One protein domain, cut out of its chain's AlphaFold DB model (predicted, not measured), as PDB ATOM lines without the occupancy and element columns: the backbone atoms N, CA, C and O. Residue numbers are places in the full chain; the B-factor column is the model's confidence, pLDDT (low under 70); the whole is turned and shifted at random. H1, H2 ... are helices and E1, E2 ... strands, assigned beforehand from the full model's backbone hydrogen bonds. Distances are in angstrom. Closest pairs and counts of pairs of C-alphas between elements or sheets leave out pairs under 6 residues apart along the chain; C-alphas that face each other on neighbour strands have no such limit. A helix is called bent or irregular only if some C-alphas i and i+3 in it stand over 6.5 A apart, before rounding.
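Overview. This is residues 280 to 306 and 345 to 430 of the 491 residues of the protein "Succinate dehydrogenase flavoprotein subunit" of Syntrophorhabdus sp. PtaB.Bin184 (UniProt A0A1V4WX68). Little regular structure: a loop-rich body with a tiny two-strand antiparallel ribbon, E1 and E2, near its middle, helices H2 and H3 at one end and short H1 at the other. Of 113 printed residues, 36 are in named elements, mostly helix: H1, E1, H2, H3, E2. It is compact, radius of gyration of the C-alphas 14.1 A, spanning 37 by 33 by 22 A.

Along the chain. Start at C-alpha 280, (82.546, -14.733, -87.178). Then find H1, residues 348 to 353; E1, 361 to 363; H2, 370 to 383, 18.4 A long; H3, 388 to 397, 12.2 A, only just irregular, C-alphas 390 and 393 being 6.51 A apart; and E2, 407 to 409, ending at C-alpha 409, (90.573, -22.077, -88.445).

Arrangement. Between E1 and E2, find N 363 and O 407, 2.8 A apart. H2 touches H3 with residues 377 to 382 alone, closest C-alphas Gly 382 and Lys 388, 4.4 A, at a steep tilt of 56 degrees, opposite ways. H1 is apart from H2, H3 and E2. O i to N i+4 pairs are within hydrogen-bond range throughout H1, 8 of 10 in H2, 3 of 6 in H3.

Size, cuts and confidence. Residues 307 to 344 are cut out; C-alphas 306 and 345 are 7.3 A apart. No link between named elements is long. Residues 280 and 411 to 430 have pLDDT under 70.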
ATOM      1  N   TYR A 280      83.080 -13.609 -87.955       65.38
ATOM      2  CA  TYR A 280      82.546 -14.733 -87.178       65.38
ATOM      3  C   TYR A 280      82.454 -14.353 -85.685       65.38
ATOM      4  O   TYR A 280      83.143 -13.430 -85.247       65.38
ATOM      5  N   PRO A 281      81.627 -15.032 -84.862       71.44
ATOM      6  CA  PRO A 281      81.627 -14.811 -83.413       71.44
ATOM      7  C   PRO A 281      83.039 -14.993 -82.839       71.44
ATOM      8  O   PRO A 281      83.676 -16.000 -83.146       71.44
ATOM      9  N   SER A 282      83.538 -14.070 -82.006       72.69
ATOM     10  CA  SER A 282      84.858 -14.225 -81.371       72.69
ATOM     11  C   SER A 282      84.954 -15.582 -80.658       72.69
ATOM     12  O   SER A 282      84.011 -16.004 -79.988       72.69
ATOM     13  N   TYR A 283      86.078 -16.280 -80.851       78.38
ATOM     14  CA  TYR A 283      86.304 -17.681 -80.447       78.38
ATOM     15  C   TYR A 283      85.356 -18.725 -81.058       78.38
ATOM     16  O   TYR A 283      85.381 -19.882 -80.653       78.38
ATOM     17  N   GLY A 284      84.557 -18.371 -82.062       80.69
ATOM     18  CA  GLY A 284      83.649 -19.290 -82.749       80.69
ATOM     19  C   GLY A 284      84.284 -20.142 -83.842       80.69
ATOM     20  O   GLY A 284      83.577 -20.805 -84.593       80.69
ATOM     21  N   THR A 285      85.609 -20.120 -83.946       83.00
ATOM     22  CA  THR A 285      86.378 -20.815 -84.979       83.00
ATOM     23  C   THR A 285      87.437 -21.677 -84.331       83.00
ATOM     24  O   THR A 285      88.033 -21.249 -83.338       83.00
ATOM     25  N   GLY A 286      87.734 -22.830 -84.927       86.50
ATOM     26  CA  GLY A 286      88.687 -23.780 -84.369       86.50
ATOM     27  C   GLY A 286      90.077 -23.169 -84.325       86.50
ATOM     28  O   GLY A 286      90.684 -22.985 -85.370       86.50
ATOM     29  N   ASN A 287      90.582 -22.785 -83.153       82.00
ATOM     30  CA  ASN A 287      91.895 -22.145 -83.023       82.00
ATOM     31  C   ASN A 287      92.747 -22.790 -81.927       82.00
ATOM     32  O   ASN A 287      92.420 -23.873 -81.475       82.00
ATOM     33  N   TRP A 288      93.883 -22.192 -81.572       84.69
ATOM     34  CA  TRP A 288      94.868 -22.764 -80.638       84.69
ATOM     35  C   TRP A 288      95.012 -21.967 -79.334       84.69
ATOM     36  O   TRP A 288      95.881 -22.265 -78.506       84.69
ATOM     37  N   TRP A 289      94.204 -20.918 -79.160       80.06
ATOM     38  CA  TRP A 289      94.358 -19.915 -78.111       80.06
ATOM     39  C   TRP A 289      93.099 -19.789 -77.244       80.06
ATOM     40  O   TRP A 289      92.004 -20.166 -77.649       80.06
ATOM     41  N   ASN A 290      93.256 -19.210 -76.047       84.69
ATOM     42  CA  ASN A 290      92.188 -18.982 -75.061       84.69
ATOM     43  C   ASN A 290      91.242 -20.200 -74.928       84.69
ATOM     44  O   ASN A 290      91.701 -21.278 -74.556       84.69
ATOM     45  N   THR A 291      89.973 -20.044 -75.331       89.12
ATOM     46  CA  THR A 291      88.895 -21.048 -75.371       89.12
ATOM     47  C   THR A 291      89.277 -22.365 -76.033       89.12
ATOM     48  O   THR A 291      88.739 -23.409 -75.692       89.12
ATOM     49  N   TRP A 292      90.198 -22.334 -76.989       92.00
ATOM     50  CA  TRP A 292      90.562 -23.517 -77.755       92.00
ATOM     51  C   TRP A 292      91.878 -24.141 -77.325       92.00
ATOM     52  O   TRP A 292      92.267 -25.159 -77.872       92.00
ATOM     53  N   HIS A 293      92.603 -23.571 -76.367       91.56
ATOM     54  CA  HIS A 293      93.844 -24.191 -75.919       91.56
ATOM     55  C   HIS A 293      93.556 -25.487 -75.122       91.56
ATOM     56  O   HIS A 293      92.749 -25.426 -74.183       91.56
ATOM     57  N   PRO A 294      94.225 -26.629 -75.411       93.19
ATOM     58  CA  PRO A 294      95.407 -26.818 -76.273       93.19
ATOM     59  C   PRO A 294      95.133 -27.545 -77.618       93.19
ATOM     60  O   PRO A 294      95.899 -28.438 -78.000       93.19
ATOM     61  N   ALA A 295      94.042 -27.206 -78.312       94.06
ATOM     62  CA  ALA A 295      93.559 -27.887 -79.516       94.06
ATOM     63  C   ALA A 295      94.653 -28.192 -80.541       94.06
ATOM     64  O   ALA A 295      95.441 -27.326 -80.913       94.06
ATOM     65  N   THR A 296      94.675 -29.425 -81.040       94.69
ATOM     66  CA  THR A 296      95.569 -29.791 -82.140       94.69
ATOM     67  C   THR A 296      95.140 -29.079 -83.415       94.69
ATOM     68  O   THR A 296      93.956 -29.039 -83.741       94.69
ATOM     69  N   ILE A 297      96.112 -28.508 -84.128       93.94
ATOM     70  CA  ILE A 297      95.884 -27.821 -85.396       93.94
ATOM     71  C   ILE A 297      96.480 -28.656 -86.514       93.94
ATOM     72  O   ILE A 297      97.656 -29.012 -86.457       93.94
ATOM     73  N   VAL A 298      95.684 -28.934 -87.539       95.38
ATOM     74  CA  VAL A 298      96.104 -29.676 -88.728       95.38
ATOM     75  C   VAL A 298      95.848 -28.865 -89.990       95.38
ATOM     76  O   VAL A 298      95.009 -27.963 -90.014       95.38
ATOM     77  N   ASP A 299      96.593 -29.174 -91.040       94.50
ATOM     78  CA  ASP A 299      96.360 -28.649 -92.378       94.50
ATOM     79  C   ASP A 299      95.257 -29.436 -93.116       94.50
ATOM     80  O   ASP A 299      94.712 -30.414 -92.596       94.50
ATOM     81  N   ALA A 300      94.915 -29.029 -94.340       93.81
ATOM     82  CA  ALA A 300      93.861 -29.669 -95.132       93.81
ATOM     83  C   ALA A 300      94.134 -31.147 -95.491       93.81
ATOM     84  O   ALA A 300      93.208 -31.864 -95.865       93.81
ATOM     85  N   ASN A 301      95.381 -31.610 -95.367       95.94
ATOM     86  CA  ASN A 301      95.774 -33.003 -95.573       95.94
ATOM     87  C   ASN A 301      95.868 -33.791 -94.253       95.94
ATOM     88  O   ASN A 301      96.276 -34.953 -94.266       95.94
ATOM     89  N   GLY A 302      95.526 -33.175 -93.118       94.00
ATOM     90  CA  GLY A 302      95.641 -33.778 -91.790       94.00
ATOM     91  C   GLY A 302      97.056 -33.741 -91.209       94.00
ATOM     92  O   GLY A 302      97.321 -34.411 -90.212       94.00
ATOM     93  N   LYS A 303      97.987 -32.982 -91.802       95.94
ATOM     94  CA  LYS A 303      99.332 -32.811 -91.243       95.94
ATOM     95  C   LYS A 303      99.272 -31.841 -90.067       95.94
ATOM     96  O   LYS A 303      98.889 -30.684 -90.232       95.94
ATOM     97  N   GLU A 304      99.699 -32.293 -88.893       94.94
ATOM     98  CA  GLU A 304      99.755 -31.459 -87.692       94.94
ATOM     99  C   GLU A 304     100.752 -30.300 -87.838       94.94
ATOM    100  O   GLU A 304     101.903 -30.478 -88.252       94.94
ATOM    101  N   VAL A 305     100.310 -29.105 -87.442       93.12
ATOM    102  CA  VAL A 305     101.171 -27.944 -87.236       93.12
ATOM    103  C   VAL A 305     101.772 -28.041 -85.828       93.12
ATOM    104  O   VAL A 305     101.027 -28.032 -84.844       93.12
ATOM    105  N   PRO A 306     103.108 -28.124 -85.688       92.88
ATOM    106  CA  PRO A 306     103.729 -28.364 -84.393       92.88
ATOM    107  C   PRO A 306     103.550 -27.161 -83.464       92.88
ATOM    108  O   PRO A 306     103.826 -26.031 -83.854       92.88
ATOM    109  N   PRO A 345     104.155 -21.792 -84.282       86.56
ATOM    110  CA  PRO A 345     105.478 -21.251 -84.536       86.56
ATOM    111  C   PRO A 345     105.388 -19.923 -85.291       86.56
ATOM    112  O   PRO A 345     104.480 -19.699 -86.094       86.56
ATOM    113  N   ALA A 346     106.337 -19.026 -85.021       81.31
ATOM    114  CA  ALA A 346     106.328 -17.674 -85.580       81.31
ATOM    115  C   ALA A 346     106.448 -17.635 -87.107       81.31
ATOM    116  O   ALA A 346     105.913 -16.733 -87.743       81.31
ATOM    117  N   ASP A 347     107.086 -18.644 -87.691       83.88
ATOM    118  CA  ASP A 347     107.304 -18.796 -89.126       83.88
ATOM    119  C   ASP A 347     106.180 -19.566 -89.845       83.88
ATOM    120  O   ASP A 347     106.318 -19.896 -91.024       83.88
ATOM    121  N   LEU A 348     105.050 -19.852 -89.178       84.75
ATOM    122  CA  LEU A 348     103.949 -20.637 -89.753       84.75
ATOM    123  C   LEU A 348     103.464 -20.079 -91.101       84.75
ATOM    124  O   LEU A 348     103.247 -20.843 -92.042       84.75
ATOM    125  N   ALA A 349     103.326 -18.757 -91.219       78.56
ATOM    126  CA  ALA A 349     102.899 -18.118 -92.463       78.56
ATOM    127  C   ALA A 349     103.882 -18.384 -93.615       78.56
ATOM    128  O   ALA A 349     103.465 -18.692 -94.732       78.56
ATOM    129  N   ASP A 350     105.187 -18.339 -93.347       82.38
ATOM    130  CA  ASP A 350     106.215 -18.635 -94.345       82.38
ATOM    131  C   ASP A 350     106.247 -20.114 -94.718       82.38
ATOM    132  O   ASP A 350     106.430 -20.449 -95.889       82.38
ATOM    133  N   ARG A 351     106.027 -21.004 -93.749       87.31
ATOM    134  CA  ARG A 351     105.920 -22.449 -93.987       87.31
ATOM    135  C   ARG A 351     104.720 -22.770 -94.883       87.31
ATOM    136  O   ARG A 351     104.864 -23.542 -95.829       87.31
ATOM    137  N   ILE A 352     103.584 -22.098 -94.684       85.94
ATOM    138  CA  ILE A 352     102.422 -22.174 -95.588       85.94
ATOM    139  C   ILE A 352     102.782 -21.659 -96.992       85.94
ATOM    140  O   ILE A 352     102.549 -22.359 -97.975       85.94
ATOM    141  N   ARG A 353     103.408 -20.477 -97.115       84.00
ATOM    142  CA  ARG A 353     103.816 -19.903 -98.420       84.00
ATOM    143  C   ARG A 353     104.793 -20.797 -99.188       84.00
ATOM    144  O   ARG A 353     104.751 -20.836-100.413       84.00
ATOM    145  N   LYS A 354     105.661 -21.519 -98.475       91.06
ATOM    146  CA  LYS A 354     106.609 -22.496 -99.037       91.06
ATOM    147  C   LYS A 354     105.961 -23.840 -99.398       91.06
ATOM    148  O   LYS A 354     106.651 -24.709 -99.919       91.06
ATOM    149  N   GLY A 355     104.666 -24.018 -99.129       90.25
ATOM    150  CA  GLY A 355     103.927 -25.248 -99.413       90.25
ATOM    151  C   GLY A 355     104.150 -26.367 -98.394       90.25
ATOM    152  O   GLY A 355     103.821 -27.515 -98.675       90.25
ATOM    153  N   GLU A 356     104.706 -26.069 -97.216       94.00
ATOM    154  CA  GLU A 356     104.893 -27.071 -96.162       94.00
ATOM    155  C   GLU A 356     103.565 -27.493 -95.508       94.00
ATOM    156  O   GLU A 356     103.439 -28.639 -95.062       94.00
ATOM    157  N   PHE A 357     102.597 -26.574 -95.453       92.06
ATOM    158  CA  PHE A 357     101.244 -26.797 -94.943       92.06
ATOM    159  C   PHE A 357     100.213 -26.281 -95.939       92.06
ATOM    160  O   PHE A 357     100.400 -25.219 -96.540       92.06
ATOM    161  N   VAL A 358      99.110 -27.013 -96.075       91.62
ATOM    162  CA  VAL A 358      98.041 -26.700 -97.028       91.62
ATOM    163  C   VAL A 358      96.840 -26.081 -96.314       91.62
ATOM    164  O   VAL A 358      96.269 -26.671 -95.402       91.62
ATOM    165  N   LEU A 359      96.440 -24.882 -96.739       89.19
ATOM    166  CA  LEU A 359      95.239 -24.217 -96.233       89.19
ATOM    167  C   LEU A 359      93.947 -24.883 -96.750       89.19
ATOM    168  O   LEU A 359      93.947 -25.425 -97.856       89.19
ATOM    169  N   PRO A 360      92.823 -24.754 -96.019       88.62
ATOM    170  CA  PRO A 360      92.697 -24.110 -94.708       88.62
ATOM    171  C   PRO A 360      93.252 -24.977 -93.567       88.62
ATOM    172  O   PRO A 360      93.442 -26.179 -93.721       88.62
ATOM    173  N   LEU A 361      93.520 -24.350 -92.419       90.50
ATOM    174  CA  LEU A 361      93.852 -25.076 -91.191       90.50
ATOM    175  C   LEU A 361      92.571 -25.447 -90.432       90.50
ATOM    176  O   LEU A 361      91.546 -24.775 -90.568       90.50
ATOM    177  N   TYR A 362      92.645 -26.468 -89.585       93.38
ATOM    178  CA  TYR A 362      91.530 -26.968 -88.787       93.38
ATOM    179  C   TYR A 362      91.958 -27.248 -87.347       93.38
ATOM    180  O   TYR A 362      93.068 -27.717 -87.113       93.38
ATOM    181  N   ALA A 363      91.065 -27.003 -86.386       94.56
ATOM    182  CA  ALA A 363      91.168 -27.600 -85.061       94.56
ATOM    183  C   ALA A 363      90.666 -29.047 -85.127       94.56
ATOM    184  O   ALA A 363      89.465 -29.290 -85.304       94.56
ATOM    185  N   ASP A 364      91.592 -29.989 -84.984       95.69
ATOM    186  CA  ASP A 364      91.310 -31.417 -84.945       95.69
ATOM    187  C   ASP A 364      90.910 -31.836 -83.531       95.69
ATOM    188  O   ASP A 364      91.717 -32.306 -82.734       95.69
ATOM    189  N   LEU A 365      89.635 -31.623 -83.213       94.25
ATOM    190  CA  LEU A 365      89.039 -32.071 -81.959       94.25
ATOM    191  C   LEU A 365      88.879 -33.601 -81.906       94.25
ATOM    192  O   LEU A 365      88.945 -34.189 -80.827       94.25
ATOM    193  N   ALA A 366      88.676 -34.251 -83.054       92.50
ATOM    194  CA  ALA A 366      88.411 -35.683 -83.133       92.50
ATOM    195  C   ALA A 366      89.656 -36.514 -82.782       92.50
ATOM    196  O   ALA A 366      89.533 -37.527 -82.088       92.50
ATOM    197  N   GLY A 367      90.843 -36.055 -83.193       91.62
ATOM    198  CA  GLY A 367      92.133 -36.673 -82.879       91.62
ATOM    199  C   GLY A 367      92.631 -36.447 -81.446       91.62
ATOM    200  O   GLY A 367      93.615 -37.063 -81.031       91.62
ATOM    201  N   MET A 368      91.974 -35.590 -80.659       92.31
ATOM    202  CA  MET A 368      92.382 -35.297 -79.282       92.31
ATOM    203  C   MET A 368      91.902 -36.350 -78.272       92.31
ATOM    204  O   MET A 368      90.884 -37.021 -78.486       92.31
ATOM    205  N   PRO A 369      92.568 -36.454 -77.101       94.25
ATOM    206  CA  PRO A 369      92.015 -37.174 -75.964       94.25
ATOM    207  C   PRO A 369      90.594 -36.700 -75.654       94.25
ATOM    208  O   PRO A 369      90.311 -35.500 -75.696       94.25
ATOM    209  N   TRP A 370      89.713 -37.641 -75.302       95.06
ATOM    210  CA  TRP A 370      88.287 -37.359 -75.114       95.06
ATOM    211  C   TRP A 370      88.033 -36.185 -74.162       95.06
ATOM    212  O   TRP A 370      87.193 -35.341 -74.442       95.06
ATOM    213  N   TYR A 371      88.813 -36.088 -73.083       95.31
ATOM    214  CA  TYR A 371      88.644 -35.052 -72.072       95.31
ATOM    215  C   TYR A 371      89.004 -33.653 -72.585       95.31
ATOM    216  O   TYR A 371      88.347 -32.697 -72.188       95.31
ATOM    217  N   GLU A 372      90.002 -33.510 -73.466       95.19
ATOM    218  CA  GLU A 372      90.330 -32.208 -74.066       95.19
ATOM    219  C   GLU A 372      89.287 -31.815 -75.113       95.19
ATOM    220  O   GLU A 372      88.799 -30.687 -75.106       95.19
ATOM    221  N   ARG A 373      88.885 -32.754 -75.978       95.69
ATOM    222  CA  ARG A 373      87.818 -32.514 -76.959       95.69
ATOM    223  C   ARG A 373      86.537 -32.043 -76.277       95.69
ATOM    224  O   ARG A 373      85.973 -31.013 -76.650       95.69
ATOM    225  N   ASP A 374      86.075 -32.814 -75.298       96.12
ATOM    226  CA  ASP A 374      84.762 -32.622 -74.692       96.12
ATOM    227  C   ASP A 374      84.764 -31.381 -73.783       96.12
ATOM    228  O   ASP A 374      83.756 -30.675 -73.709       96.12
ATOM    229  N   VAL A 375      85.899 -31.044 -73.147       96.69
ATOM    230  CA  VAL A 375      86.002 -29.796 -72.378       96.69
ATOM    231  C   VAL A 375      86.050 -28.579 -73.296       96.69
ATOM    232  O   VAL A 375      85.353 -27.608 -73.013       96.69
ATOM    233  N   ILE A 376      86.780 -28.628 -74.416       96.19
ATOM    234  CA  ILE A 376      86.831 -27.519 -75.380       96.19
ATOM    235  C   ILE A 376      85.449 -27.293 -75.994       96.19
ATOM    236  O   ILE A 376      84.909 -26.194 -75.905       96.19
ATOM    237  N   TRP A 377      84.837 -28.320 -76.584       95.69
ATOM    238  CA  TRP A 377      83.568 -28.156 -77.294       95.69
ATOM    239  C   TRP A 377      82.375 -28.002 -76.339       95.69
ATOM    240  O   TRP A 377      81.615 -27.035 -76.426       95.69
ATOM    241  N   GLY A 378      82.226 -28.923 -75.385       93.12
ATOM    242  CA  GLY A 378      81.047 -29.004 -74.523       93.12
ATOM    243  C   GLY A 378      81.031 -27.982 -73.386       93.12
ATOM    244  O   GLY A 378      79.971 -27.450 -73.049       93.12
ATOM    245  N   LEU A 379      82.191 -27.675 -72.794       95.69
ATOM    246  CA  LEU A 379      82.278 -26.720 -71.688       95.69
ATOM    247  C   LEU A 379      82.704 -25.335 -72.166       95.69
ATOM    248  O   LEU A 379      81.983 -24.373 -71.911       95.69
ATOM    249  N   MET A 380      83.841 -25.205 -72.843       95.19
ATOM    250  CA  MET A 380      84.420 -23.894 -73.128       95.19
ATOM    251  C   MET A 380      83.667 -23.167 -74.231       95.19
ATOM    252  O   MET A 380      83.052 -22.140 -73.967       95.19
ATOM    253  N   VAL A 381      83.584 -23.741 -75.434       94.25
ATOM    254  CA  VAL A 381      82.763 -23.198 -76.529       94.25
ATOM    255  C   VAL A 381      81.290 -23.098 -76.097       94.25
ATOM    256  O   VAL A 381      80.586 -22.167 -76.488       94.25
ATOM    257  N   GLY A 382      80.812 -23.987 -75.226       93.38
ATOM    258  CA  GLY A 382      79.456 -23.924 -74.675       93.38
ATOM    259  C   GLY A 382      79.189 -22.820 -73.646       93.38
ATOM    260  O   GLY A 382      78.019 -22.512 -73.394       93.38
ATOM    261  N   ASN A 383      80.220 -22.219 -73.046       93.31
ATOM    262  CA  ASN A 383      80.065 -21.173 -72.029       93.31
ATOM    263  C   ASN A 383      80.755 -19.856 -72.373       93.31
ATOM    264  O   ASN A 383      80.379 -18.847 -71.788       93.31
ATOM    265  N   GLU A 384      81.696 -19.828 -73.311       88.88
ATOM    266  CA  GLU A 384      82.291 -18.597 -73.815       88.88
ATOM    267  C   GLU A 384      81.194 -17.697 -74.411       88.88
ATOM    268  O   GLU A 384      80.201 -18.145 -74.999       88.88
ATOM    269  N   GLY A 385      81.322 -16.397 -74.155       79.88
ATOM    270  CA  GLY A 385      80.191 -15.488 -74.054       79.88
ATOM    271  C   GLY A 385      79.289 -15.468 -75.281       79.88
ATOM    272  O   GLY A 385      78.080 -15.300 -75.134       79.88
ATOM    273  N   ARG A 386      79.835 -15.640 -76.486       80.00
ATOM    274  CA  ARG A 386      79.061 -15.592 -77.735       80.00
ATOM    275  C   ARG A 386      79.030 -16.890 -78.508       80.00
ATOM    276  O   ARG A 386      78.433 -16.905 -79.570       80.00
ATOM    277  N   THR A 387      79.629 -17.963 -78.020       87.62
ATOM    278  CA  THR A 387      79.795 -19.184 -78.818       87.62
ATOM    279  C   THR A 387      78.683 -20.199 -78.572       87.62
ATOM    280  O   THR A 387      78.307 -20.912 -79.497       87.62
ATOM    281  N   LYS A 388      78.048 -20.200 -77.391       90.88
ATOM    282  CA  LYS A 388      76.992 -21.171 -77.051       90.88
ATOM    283  C   LYS A 388      75.900 -21.315 -78.116       90.88
ATOM    284  O   LYS A 388      75.567 -22.425 -78.510       90.88
ATOM    285  N   ILE A 389      75.295 -20.204 -78.536       89.94
ATOM    286  CA  ILE A 389      74.179 -20.240 -79.492       89.94
ATOM    287  C   ILE A 389      74.677 -20.341 -80.941       89.94
ATOM    288  O   ILE A 389      74.353 -21.326 -81.600       89.94
ATOM    289  N   PRO A 390      75.460 -19.375 -81.466       86.19
ATOM    290  CA  PRO A 390      75.794 -19.367 -82.886       86.19
ATOM    291  C   PRO A 390      76.817 -20.429 -83.295       86.19
ATOM    292  O   PRO A 390      76.896 -20.719 -84.483       86.19
ATOM    293  N   VAL A 391      77.578 -20.993 -82.351       90.50
ATOM    294  CA  VAL A 391      78.601 -22.009 -82.629       90.50
ATOM    295  C   VAL A 391      78.107 -23.358 -82.131       90.50
ATOM    296  O   VAL A 391      77.643 -24.135 -82.948       90.50
ATOM    297  N   LEU A 392      78.096 -23.612 -80.818       93.81
ATOM    298  CA  LEU A 392      77.775 -24.938 -80.273       93.81
ATOM    299  C   LEU A 392      76.393 -25.441 -80.731       93.81
ATOM    300  O   LEU A 392      76.305 -26.417 -81.469       93.81
ATOM    301  N   VAL A 393      75.315 -24.743 -80.351       95.06
ATOM    302  CA  VAL A 393      73.936 -25.185 -80.633       95.06
ATOM    303  C   VAL A 393      73.646 -25.224 -82.132       95.06
ATOM    304  O   VAL A 393      73.093 -26.204 -82.627       95.06
ATOM    305  N   ASN A 394      74.002 -24.168 -82.865       93.81
ATOM    306  CA  ASN A 394      73.707 -24.096 -84.294       93.81
ATOM    307  C   ASN A 394      74.490 -25.134 -85.106       93.81
ATOM    308  O   ASN A 394      73.931 -25.702 -86.042       93.81
ATOM    309  N   TYR A 395      75.758 -25.387 -84.770       94.31
ATOM    310  CA  TYR A 395      76.575 -26.342 -85.517       94.31
ATOM    311  C   TYR A 395      76.124 -27.771 -85.223       94.31
ATOM    312  O   TYR A 395      75.963 -28.551 -86.159       94.31
ATOM    313  N   GLU A 396      75.837 -28.108 -83.961       95.88
ATOM    314  CA  GLU A 396      75.280 -29.419 -83.602       95.88
ATOM    315  C   GLU A 396      73.926 -29.663 -84.279       95.88
ATOM    316  O   GLU A 396      73.698 -30.731 -84.845       95.88
ATOM    317  N   ALA A 397      73.052 -28.651 -84.314       96.94
ATOM    318  CA  ALA A 397      71.783 -28.729 -85.038       96.94
ATOM    319  C   ALA A 397      71.970 -28.899 -86.558       96.94
ATOM    320  O   ALA A 397      71.135 -29.522 -87.213       96.94
ATOM    321  N   ALA A 398      73.065 -28.378 -87.116       96.38
ATOM    322  CA  ALA A 398      73.458 -28.582 -88.509       96.38
ATOM    323  C   ALA A 398      74.170 -29.930 -88.757       96.38
ATOM    324  O   ALA A 398      74.502 -30.239 -89.901       96.38
ATOM    325  N   GLY A 399      74.385 -30.743 -87.717       97.00
ATOM    326  CA  GLY A 399      74.978 -32.079 -87.809       97.00
ATOM    327  C   GLY A 399      76.484 -32.153 -87.540       97.00
ATOM    328  O   GLY A 399      77.060 -33.227 -87.738       97.00
ATOM    329  N   PHE A 400      77.113 -31.061 -87.089       96.19
ATOM    330  CA  PHE A 400      78.500 -31.078 -86.621       96.19
ATOM    331  C   PHE A 400      78.633 -31.962 -85.379       96.19
ATOM    332  O   PHE A 400      77.850 -31.853 -84.435       96.19
ATOM    333  N   ASN A 401      79.656 -32.807 -85.362       95.88
ATOM    334  CA  ASN A 401      79.982 -33.676 -84.245       95.88
ATOM    335  C   ASN A 401      81.484 -33.608 -83.961       95.88
ATOM    336  O   ASN A 401      82.280 -34.099 -84.756       95.88
ATOM    337  N   SER A 402      81.874 -33.084 -82.798       95.12
ATOM    338  CA  SER A 402      83.284 -32.930 -82.408       95.12
ATOM    339  C   SER A 402      84.075 -34.246 -82.348       95.12
ATOM    340  O   SER A 402      85.301 -34.214 -82.381       95.12
ATOM    341  N   HIS A 403      83.412 -35.408 -82.274       95.69
ATOM    342  CA  HIS A 403      84.054 -36.730 -82.299       95.69
ATOM    343  C   HIS A 403      84.450 -37.197 -83.708       95.69
ATOM    344  O   HIS A 403      85.124 -38.218 -83.839       95.69
ATOM    345  N   ARG A 404      83.994 -36.506 -84.755       95.38
ATOM    346  CA  ARG A 404      84.214 -36.877 -86.163       95.38
ATOM    347  C   ARG A 404      84.717 -35.704 -86.995       95.38
ATOM    348  O   ARG A 404      85.558 -35.891 -87.867       95.38
ATOM    349  N   ASP A 405      84.164 -34.528 -86.750       95.12
ATOM    350  CA  ASP A 405      84.320 -33.350 -87.585       95.12
ATOM    351  C   ASP A 405      85.366 -32.403 -86.981       95.12
ATOM    352  O   ASP A 405      85.484 -32.258 -85.763       95.12
ATOM    353  N   MET A 406      86.113 -31.728 -87.852       93.19
ATOM    354  CA  MET A 406      87.085 -30.705 -87.472       93.19
ATOM    355  C   MET A 406      86.506 -29.316 -87.730       93.19
ATOM    356  O   MET A 406      85.757 -29.120 -88.691       93.19
ATOM    357  N   LEU A 407      86.869 -28.330 -86.904       91.50
ATOM    358  CA  LEU A 407      86.401 -26.957 -87.102       91.50
ATOM    359  C   LEU A 407      87.471 -26.110 -87.784       91.50
ATOM    360  O   LEU A 407      88.591 -25.994 -87.290       91.50
ATOM    361  N   GLN A 408      87.112 -25.483 -88.902       89.62
ATOM    362  CA  GLN A 408      88.026 -24.639 -89.663       89.62
ATOM    363  C   GLN A 408      88.560 -23.466 -88.825       89.62
ATOM    364  O   GLN A 408      87.821 -22.792 -88.095       89.62
ATOM    365  N   ASN A 409      89.857 -23.223 -88.970       84.00
ATOM    366  CA  ASN A 409      90.573 -22.077 -88.445       84.00
ATOM    367  C   ASN A 409      90.645 -20.979 -89.510       84.00
ATOM    368  O   ASN A 409      91.045 -21.235 -90.645       84.00
ATOM    369  N   TYR A 410      90.321 -19.744 -89.128       74.00
ATOM    370  CA  TYR A 410      90.378 -18.598 -90.040       74.00
ATOM    371  C   TYR A 410      91.518 -17.626 -89.742       74.00
ATOM    372  O   TYR A 410      91.670 -16.640 -90.461       74.00
ATOM    373  N   PHE A 411      92.349 -17.900 -88.730       67.50
ATOM    374  CA  PHE A 411      93.453 -17.010 -88.377       67.50
ATOM    375  C   PHE A 411      94.433 -16.882 -89.544       67.50
ATOM    376  O   PHE A 411      94.923 -15.793 -89.776       67.50
ATOM    377  N   THR A 412      94.648 -17.924 -90.351       59.09
ATOM    378  CA  THR A 412      95.544 -17.874 -91.523       59.09
ATOM    379  C   THR A 412      94.851 -17.559 -92.859       59.09
ATOM    380  O   THR A 412      95.528 -17.515 -93.883       59.09
ATOM    381  N   LEU A 413      93.521 -17.361 -92.875       55.50
ATOM    382  CA  LEU A 413      92.717 -17.235 -94.106       55.50
ATOM    383  C   LEU A 413      92.331 -15.801 -94.480       55.50
ATOM    384  O   LEU A 413      92.065 -15.530 -95.649       55.50
ATOM    385  N   SER A 414      92.291 -14.887 -93.515       44.47
ATOM    386  CA  SER A 414      92.199 -13.456 -93.811       44.47
ATOM    387  C   SER A 414      93.610 -12.915 -94.023       44.47
ATOM    388  O   SER A 414      94.561 -13.406 -93.420       44.47
ATOM    389  N   GLY A 415      93.766 -11.913 -94.889       41.03
ATOM    390  CA  GLY A 415      95.059 -11.295 -95.190       41.03
ATOM    391  C   GLY A 415      95.818 -10.738 -93.979       41.03
ATOM    392  O   GLY A 415      96.938 -10.283 -94.169       41.03
ATOM    393  N   GLU A 416      95.267 -10.802 -92.761       42.09
ATOM    394  CA  GLU A 416      95.947 -10.471 -91.511       42.09
ATOM    395  C   GLU A 416      95.498 -11.393 -90.346       42.09
ATOM    396  O   GLU A 416      94.335 -11.385 -89.967       42.09
ATOM    397  N   PRO A 417      96.381 -12.207 -89.749       44.09
ATOM    398  CA  PRO A 417      96.108 -13.062 -88.590       44.09
ATOM    399  C   PRO A 417      96.089 -12.327 -87.242       44.09
ATOM    400  O   PRO A 417      97.106 -11.809 -86.770       44.09
ATOM    401  N   TYR A 418      94.981 -12.465 -86.515       44.44
ATOM    402  CA  TYR A 418      94.948 -12.269 -85.064       44.44
ATOM    403  C   TYR A 418      95.176 -13.588 -84.303       44.44
ATOM    404  O   TYR A 418      94.477 -14.553 -84.589       44.44
ATOM    405  N   PRO A 419      96.018 -13.631 -83.251       46.97
ATOM    406  CA  PRO A 419      97.296 -12.953 -83.104       46.97
ATOM    407  C   PRO A 419      98.390 -13.855 -83.691       46.97
ATOM    408  O   PRO A 419      98.796 -14.840 -83.069       46.97
ATOM    409  N   SER A 420      98.889 -13.531 -84.881       39.84
ATOM    410  CA  SER A 420     100.145 -14.138 -85.321       39.84
ATOM    411  C   SER A 420     101.286 -13.734 -84.381       39.84
ATOM    412  O   SER A 420     101.335 -12.633 -83.827       39.84
ATOM    413  N   MET A 421     102.223 -14.660 -84.197       42.22
ATOM    414  CA  MET A 421     103.558 -14.408 -83.640       42.22
ATOM    415  C   MET A 421     104.427 -13.574 -84.610       42.22
ATOM    416  O   MET A 421     105.555 -13.221 -84.281       42.22
ATOM    417  N   ASP A 422     103.891 -13.248 -85.789       43.34
ATOM    418  CA  ASP A 422     104.514 -12.452 -86.833       43.34
ATOM    419  C   ASP A 422     104.178 -10.962 -86.631       43.34
ATOM    420  O   ASP A 422     103.048 -10.504 -86.814       43.34
ATOM    421  N   SER A 423     105.183 -10.182 -86.237       41.88
ATOM    422  CA  SER A 423     105.065  -8.732 -86.053       41.88
ATOM    423  C   SER A 423     104.769  -7.971 -87.351       41.88
ATOM    424  O   SER A 423     104.316  -6.830 -87.278       41.88
ATOM    425  N   THR A 424     104.978  -8.583 -88.522       36.69
ATOM    426  CA  THR A 424     104.658  -7.987 -89.829       36.69
ATOM    427  C   THR A 424     103.182  -8.126 -90.200       36.69
ATOM    428  O   THR A 424     102.692  -7.396 -91.057       36.69
ATOM    429  N   MET A 425     102.455  -9.011 -89.513       41.34
ATOM    430  CA  MET A 425     101.059  -9.351 -89.793       41.34
ATOM    431  C   MET A 425     100.070  -8.825 -88.733       41.34
ATOM    432  O   MET A 425      98.876  -9.100 -88.802       41.34
ATOM    433  N   ALA A 426     100.559  -8.064 -87.747       44.22
ATOM    434  CA  ALA A 426      99.774  -7.475 -86.656       44.22
ATOM    435  C   ALA A 426      99.223  -6.064 -86.970       44.22
ATOM    436  O   ALA A 426      98.772  -5.362 -86.060       44.22
ATOM    437  N   LEU A 427      99.293  -5.620 -88.228       45.19
ATOM    438  CA  LEU A 427      99.008  -4.247 -88.651       45.19
ATOM    439  C   LEU A 427      97.630  -4.103 -89.313       45.19
ATOM    440  O   LEU A 427      97.518  -3.558 -90.404       45.19
ATOM    441  N   GLY A 428      96.588  -4.491 -88.571       49.66
ATOM    442  CA  GLY A 428      95.194  -4.126 -88.851       49.66
ATOM    443  C   GLY A 428      95.032  -2.653 -89.234       49.66
ATOM    444  O   GLY A 428      95.477  -1.802 -88.457       49.66
ATOM    445  N   PRO A 429      94.330  -2.300 -90.334       52.47
ATOM    446  CA  PRO A 429      94.032  -0.898 -90.646       52.47
ATOM    447  C   PRO A 429      93.122  -0.240 -89.597       52.47
ATOM    448  O   PRO A 429      93.056   0.985 -89.503       52.47
ATOM    449  N   TYR A 430      92.430  -1.043 -88.786       60.59
ATOM    450  CA  TYR A 430      91.560  -0.574 -87.714       60.59
ATOM    451  C   TYR A 430      92.192  -0.841 -86.353       60.59
ATOM    452  O   TYR A 430      92.874  -1.843 -86.149       60.59
TER     453      TYR A 430